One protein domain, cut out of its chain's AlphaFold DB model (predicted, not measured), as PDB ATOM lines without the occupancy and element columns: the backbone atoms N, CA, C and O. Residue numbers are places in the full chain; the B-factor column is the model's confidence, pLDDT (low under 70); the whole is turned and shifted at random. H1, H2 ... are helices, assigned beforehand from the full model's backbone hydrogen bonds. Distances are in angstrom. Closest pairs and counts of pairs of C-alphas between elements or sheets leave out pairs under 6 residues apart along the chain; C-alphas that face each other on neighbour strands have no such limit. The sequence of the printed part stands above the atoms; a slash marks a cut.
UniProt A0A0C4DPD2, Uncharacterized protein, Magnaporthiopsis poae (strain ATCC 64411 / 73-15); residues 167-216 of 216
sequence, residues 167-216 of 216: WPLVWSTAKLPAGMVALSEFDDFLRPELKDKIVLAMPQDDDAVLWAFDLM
ATOM      1  N   TRP A 167     154.524 163.496 194.796       89.06
ATOM      2  CA  TRP A 167     154.925 163.578 193.391       89.06
ATOM      3  C   TRP A 167     155.804 164.819 193.184       89.06
ATOM      4  O   TRP A 167     155.320 165.848 192.714       89.06
ATOM      5  N   PRO A 168     157.082 164.781 193.603       88.12
ATOM      6  CA  PRO A 168     157.990 165.897 193.404       88.12
ATOM      7  C   PRO A 168     158.481 165.964 191.956       88.12
ATOM      8  O   PRO A 168     158.475 164.981 191.213       88.12
ATOM      9  N   LEU A 169     159.030 167.121 191.597       88.00
ATOM     10  CA  LEU A 169     159.854 167.257 190.405       88.00
ATOM     11  C   LEU A 169     161.113 166.394 190.561       88.00
ATOM     12  O   LEU A 169     161.881 166.562 191.510       88.00
ATOM     13  N   VAL A 170     161.332 165.474 189.623       89.56
ATOM     14  CA  VAL A 170     162.488 164.568 189.614       89.56
ATOM     15  C   VAL A 170     163.245 164.671 188.298       89.56
ATOM     16  O   VAL A 170     162.658 164.712 187.219       89.56
ATOM     17  N   TRP A 171     164.574 164.703 188.376       89.94
ATOM     18  CA  TRP A 171     165.441 164.790 187.203       89.94
ATOM     19  C   TRP A 171     166.777 164.083 187.434       89.94
ATOM     20  O   TRP A 171     167.236 163.889 188.559       89.94
ATOM     21  N   SER A 172     167.442 163.716 186.337       89.94
ATOM     22  CA  SER A 172     168.796 163.166 186.386       89.94
ATOM     23  C   SER A 172     169.822 164.298 186.386       89.94
ATOM     24  O   SER A 172     170.041 164.945 185.363       89.94
ATOM     25  N   THR A 173     170.497 164.509 187.516       86.38
ATOM     26  CA  THR A 173     171.549 165.533 187.652       86.38
ATOM     27  C   THR A 173     172.716 165.318 186.688       86.38
ATOM     28  O   THR A 173     173.278 166.284 186.183       86.38
ATOM     29  N   ALA A 174     173.038 164.065 186.355       88.56
ATOM     30  CA  ALA A 174     174.087 163.721 185.393       88.56
ATOM     31  C   ALA A 174     173.724 164.036 183.929       88.56
ATOM     32  O   ALA A 174     174.611 164.092 183.080       88.56
ATOM     33  N   LYS A 175     172.432 164.205 183.618       87.12
ATOM     34  CA  LYS A 175     171.939 164.491 182.261       87.12
ATOM     35  C   LYS A 175     171.537 165.955 182.064       87.12
ATOM     36  O   LYS A 175     171.098 166.312 180.969       87.12
ATOM     37  N   LEU A 176     171.670 166.795 183.094       83.94
ATOM     38  CA  LEU A 176     171.396 168.222 182.967       83.94
ATOM     39  C   LEU A 176     172.424 168.886 182.032       83.94
ATOM     40  O   LEU A 176     173.619 168.599 182.136       83.94
ATOM     41  N   PRO A 177     171.989 169.776 181.120       80.81
ATOM     42  CA  PRO A 177     172.899 170.584 180.318       80.81
ATOM     43  C   PRO A 177     173.914 171.343 181.184       80.81
ATOM     44  O   PRO A 177     173.583 171.857 182.253       80.81
ATOM     45  N   ALA A 178     175.158 171.433 180.709       79.44
ATOM     46  CA  ALA A 178     176.214 172.146 181.419       79.44
ATOM     47  C   ALA A 178     175.830 173.620 181.637       79.44
ATOM     48  O   ALA A 178     175.434 174.308 180.697       79.44
ATOM     49  N   GLY A 179     175.957 174.099 182.877       76.44
ATOM     50  CA  GLY A 179     175.602 175.471 183.254       76.44
ATOM     51  C   GLY A 179     174.109 175.707 183.514       76.44
ATOM     52  O   GLY A 179     173.733 176.837 183.816       76.44
ATOM     53  N   MET A 180     173.261 174.676 183.432       76.00
ATOM     54  CA  MET A 180     171.841 174.808 183.754       76.00
ATOM     55  C   MET A 180     171.618 174.879 185.274       76.00
ATOM     56  O   MET A 180     172.190 174.100 186.036       76.00
ATOM     57  N   VAL A 181     170.772 175.819 185.703       70.38
ATOM     58  CA  VAL A 181     170.310 175.945 187.096       70.38
ATOM     59  C   VAL A 181     169.387 174.770 187.444       70.38
ATOM     60  O   VAL A 181     168.725 174.230 186.556       70.38
ATOM     61  N   ALA A 182     169.333 174.396 188.727       79.00
ATOM     62  CA  ALA A 182     168.370 173.423 189.241       79.00
ATOM     63  C   ALA A 182     166.929 173.776 188.820       79.00
ATOM     64  O   ALA A 182     166.575 174.953 188.745       79.00
ATOM     65  N   LEU A 183     166.135 172.746 188.526       86.12
ATOM     66  CA  LEU A 183     164.701 172.869 188.273       86.12
ATOM     67  C   LEU A 183     164.002 172.967 189.632       86.12
ATOM     68  O   LEU A 183     164.293 172.162 190.518       86.12
ATOM     69  N   SER A 184     163.127 173.949 189.814       87.31
ATOM     70  CA  SER A 184     162.405 174.160 191.075       87.31
ATOM     71  C   SER A 184     160.911 174.357 190.884       87.31
ATOM     72  O   SER A 184     160.152 173.945 191.752       87.31
ATOM     73  N   GLU A 185     160.501 174.939 189.760       88.56
ATOM     74  CA  GLU A 185     159.102 175.239 189.461       88.56
ATOM     75  C   GLU A 185     158.672 174.569 188.157       88.56
ATOM     76  O   GLU A 185     159.498 174.200 187.317       88.56
ATOM     77  N   PHE A 186     157.364 174.433 187.950       88.25
ATOM     78  CA  PHE A 186     156.828 173.822 186.736       88.25
ATOM     79  C   PHE A 186     157.207 174.574 185.451       88.25
ATOM     80  O   PHE A 186     157.536 173.941 184.445       88.25
ATOM     81  N   ASP A 187     157.270 175.907 185.500       89.56
ATOM     82  CA  ASP A 187     157.684 176.748 184.367       89.56
ATOM     83  C   ASP A 187     159.115 176.453 183.893       89.56
ATOM     84  O   ASP A 187     159.445 176.657 182.720       89.56
ATOM     85  N   ASP A 188     159.975 175.910 184.761       90.00
ATOM     86  CA  ASP A 188     161.341 175.550 184.385       90.00
ATOM     87  C   ASP A 188     161.380 174.449 183.320       90.00
ATOM     88  O   ASP A 188     162.347 174.363 182.559       90.00
ATOM     89  N   PHE A 189     160.322 173.640 183.216       89.12
ATOM     90  CA  PHE A 189     160.187 172.598 182.202       89.12
ATOM     91  C   PHE A 189     159.813 173.142 180.816       89.12
ATOM     92  O   PHE A 189     159.925 172.416 179.829       89.12
ATOM     93  N   LEU A 190     159.450 174.424 180.699       90.88
ATOM     94  CA  LEU A 190     159.194 175.086 179.412       90.88
ATOM     95  C   LEU A 190     160.477 175.586 178.729       90.88
ATOM     96  O   LEU A 190     160.443 176.050 177.587       90.88
ATOM     97  N   ARG A 191     161.623 175.502 179.417       90.00
ATOM     98  CA  ARG A 191     162.921 175.947 178.903       90.00
ATOM     99  C   ARG A 191     163.302 175.174 177.624       90.00
ATOM    100  O   ARG A 191     163.284 173.938 177.636       90.00
ATOM    101  N   PRO A 192     163.696 175.853 176.526       91.19
ATOM    102  CA  PRO A 192     163.991 175.203 175.243       91.19
ATOM    103  C   PRO A 192     165.052 174.096 175.314       91.19
ATOM    104  O   PRO A 192     165.023 173.156 174.520       91.19
ATOM    105  N   GLU A 193     165.980 174.173 176.268       89.31
ATOM    106  CA  GLU A 193     167.044 173.193 176.490       89.31
ATOM    107  C   GLU A 193     166.520 171.816 176.926       89.31
ATOM    108  O   GLU A 193     167.251 170.824 176.799       89.31
ATOM    109  N   LEU A 194     165.283 171.747 177.432       90.50
ATOM    110  CA  LEU A 194     164.600 170.520 177.858       90.50
ATOM    111  C   LEU A 194     163.696 169.920 176.784       90.50
ATOM    112  O   LEU A 194     163.104 168.862 177.010       90.50
ATOM    113  N   LYS A 195     163.618 170.543 175.605       92.31
ATOM    114  CA  LYS A 195     162.885 169.980 174.475       92.31
ATOM    115  C   LYS A 195     163.339 168.537 174.216       92.31
ATOM    116  O   LYS A 195     164.537 168.261 174.163       92.31
ATOM    117  N   ASP A 196     162.365 167.637 174.085       92.94
ATOM    118  CA  ASP A 196     162.545 166.196 173.855       92.94
ATOM    119  C   ASP A 196     163.293 165.444 174.985       92.94
ATOM    120  O   ASP A 196     163.785 164.333 174.782       92.94
ATOM    121  N   LYS A 197     163.384 166.027 176.195       92.06
ATOM    122  CA  LYS A 197     164.064 165.438 177.372       92.06
ATOM    123  C   LYS A 197     163.152 165.218 178.581       92.06
ATOM    124  O   LYS A 197     163.639 164.817 179.637       92.06
ATOM    125  N   ILE A 198     161.859 165.492 178.439       91.81
ATOM    126  CA  ILE A 198     160.869 165.385 179.513       91.81
ATOM    127  C   ILE A 198     160.034 164.130 179.280       91.81
ATOM    128  O   ILE A 198     159.568 163.882 178.169       91.81
ATOM    129  N   VAL A 199     159.844 163.349 180.341       93.25
ATOM    130  CA  VAL A 199     158.917 162.217 180.374       93.25
ATOM    131  C   VAL A 199     157.918 162.490 181.487       93.25
ATOM    132  O   VAL A 199     158.317 162.862 182.588       93.25
ATOM    133  N   LEU A 200     156.636 162.318 181.182       92.19
ATOM    134  CA  LEU A 200     155.536 162.518 182.118       92.19
ATOM    135  C   LEU A 200     154.698 161.246 182.156       92.19
ATOM    136  O   LEU A 200     154.470 160.623 181.117       92.19
ATOM    137  N   ALA A 201     154.233 160.882 183.348       92.81
ATOM    138  CA  ALA A 201     153.117 159.955 183.465       92.81
ATOM    139  C   ALA A 201     151.888 160.573 182.780       92.81
ATOM    140  O   ALA A 201     151.713 161.794 182.805       92.81
ATOM    141  N   MET A 202     151.058 159.746 182.140       93.06
ATOM    142  CA  MET A 202     149.840 160.229 181.490       93.06
ATOM    143  C   MET A 202     148.858 160.710 182.566       93.06
ATOM    144  O   MET A 202     148.389 159.876 183.337       93.06
ATOM    145  N   PRO A 203     148.491 162.007 182.620       92.38
ATOM    146  CA  PRO A 203     147.671 162.525 183.719       92.38
ATOM    147  C   PRO A 203     146.292 161.867 183.787       92.38
ATOM    148  O   PRO A 203     145.734 161.694 184.850       92.38
ATOM    149  N   GLN A 204     145.757 161.435 182.648       92.31
ATOM    150  CA  GLN A 204     144.450 160.775 182.561       92.31
ATOM    151  C   GLN A 204     144.459 159.340 183.115       92.31
ATOM    152  O   GLN A 204     143.407 158.714 183.212       92.31
ATOM    153  N   ASP A 205     145.643 158.786 183.388       94.44
ATOM    154  CA  ASP A 205     145.812 157.401 183.819       94.44
ATOM    155  C   ASP A 205     146.066 157.280 185.334       94.44
ATOM    156  O   ASP A 205     145.846 156.205 185.892       94.44
ATOM    157  N   ASP A 206     146.440 158.371 186.011       94.81
ATOM    158  CA  ASP A 206     146.668 158.436 187.460       94.81
ATOM    159  C   ASP A 206     146.149 159.769 188.022       94.81
ATOM    160  O   ASP A 206     146.690 160.834 187.723       94.81
ATOM    161  N   ASP A 207     145.123 159.711 188.874       93.06
ATOM    162  CA  ASP A 207     144.471 160.901 189.424       93.06
ATOM    163  C   ASP A 207     145.373 161.744 190.343       93.06
ATOM    164  O   ASP A 207     145.154 162.950 190.449       93.06
ATOM    165  N   ALA A 208     146.406 161.180 190.988       91.44
ATOM    166  CA  ALA A 208     147.362 162.012 191.734       91.44
ATOM    167  C   ALA A 208     148.245 162.822 190.786       91.44
ATOM    168  O   ALA A 208     148.567 163.975 191.078       91.44
ATOM    169  N   VAL A 209     148.598 162.245 189.634       91.75
ATOM    170  CA  VAL A 209     149.278 162.984 188.567       91.75
ATOM    171  C   VAL A 209     148.325 164.019 187.979       91.75
ATOM    172  O   VAL A 209     148.726 165.169 187.835       91.75
ATOM    173  N   LEU A 210     147.067 163.660 187.694       91.38
ATOM    174  CA  LEU A 210     146.056 164.598 187.195       91.38
ATOM    175  C   LEU A 210     145.896 165.806 188.114       91.38
ATOM    176  O   LEU A 210     145.904 166.942 187.646       91.38
ATOM    177  N   TRP A 211     145.796 165.556 189.418       88.06
ATOM    178  CA  TRP A 211     145.643 166.594 190.426       88.06
ATOM    179  C   TRP A 211     146.806 167.588 190.418       88.06
ATOM    180  O   TRP A 211     146.590 168.787 190.566       88.06
ATOM    181  N   ALA A 212     148.036 167.128 190.164       85.44
ATOM    182  CA  ALA A 212     149.180 168.024 190.030       85.44
ATOM    183  C   ALA A 212     149.032 169.014 188.857       85.44
ATOM    184  O   ALA A 212     149.527 170.131 188.967       85.44
ATOM    185  N   PHE A 213     148.339 168.635 187.776       85.00
ATOM    186  CA  PHE A 213     148.047 169.525 186.644       85.00
ATOM    187  C   PHE A 213     146.843 170.445 186.882       85.00
ATOM    188  O   PHE A 213     146.783 171.503 186.266       85.00
ATOM    189  N   ASP A 214     145.901 170.071 187.752       86.38
ATOM    190  CA  ASP A 214     144.775 170.941 188.142       86.38
ATOM    191  C   ASP A 214     145.219 172.090 189.065       86.38
ATOM    192  O   ASP A 214     144.620 173.162 189.075       86.38
ATOM    193  N   LEU A 215     146.300 171.880 189.824       78.50
ATOM    194  CA  LEU A 215     146.883 172.878 190.727       78.50
ATOM    195  C   LEU A 215     147.776 173.929 190.036       78.50
ATOM    196  O   LEU A 215     148.198 174.874 190.708       78.50
ATOM    197  N   MET A 216     148.106 173.741 188.753       68.50
ATOM    198  CA  MET A 216     148.927 174.654 187.938       68.50
ATOM    199  C   MET A 216     148.102 175.802 187.358       68.50
ATOM    200  O   MET A 216     148.582 176.956 187.437       68.50
TER     201      MET A 216
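This is residues 167 to 216 of the 216 residues of an uncharacterized protein of Magnaporthiopsis poae (strain ATCC 64411 / 73-15) (UniProt A0A0C4DPD2). You will find little regular structure here: an open, looping chain with two short helices, H2 at one end of the length and the turn round Gly 179 at the other. From Trp 167 the backbone runs out to that turn, folds back to H1, then runs on to H2. The printed part has 50 residues, of which 13 are in H1 and H2, in that order; there is no named strand, and the class is all helix. It is only just loose, close to compact, with a radius of gyration of the C-alphas of 12.1 A, and only just elongated, spanning 35 by 17 by 16 A.

H1, residues 186 to 190, and H2, residues 207 to 214, are apart. In H2 every O i to N i+4 pair is within hydrogen-bond range; in H1 0 of 1 is, but 2 of 2 O i to N i+3 pairs are.

Find C-alpha 186 at (156.828, 173.822, 186.736); from there H1 runs 7.8 A to C-alpha 190. H2 runs 10.1 A from C-alpha 207 to C-alpha 214 at (144.775, 170.941, 188.142).

The C-alphas farthest apart, of Gly 179 and Asp 207, are 34.9 A apart. The printed part has no cut; the link from H1 to H2, 16 residues, is long. Of the printed residues, one has a pLDDT under 70, namely residue 216, the chain's last.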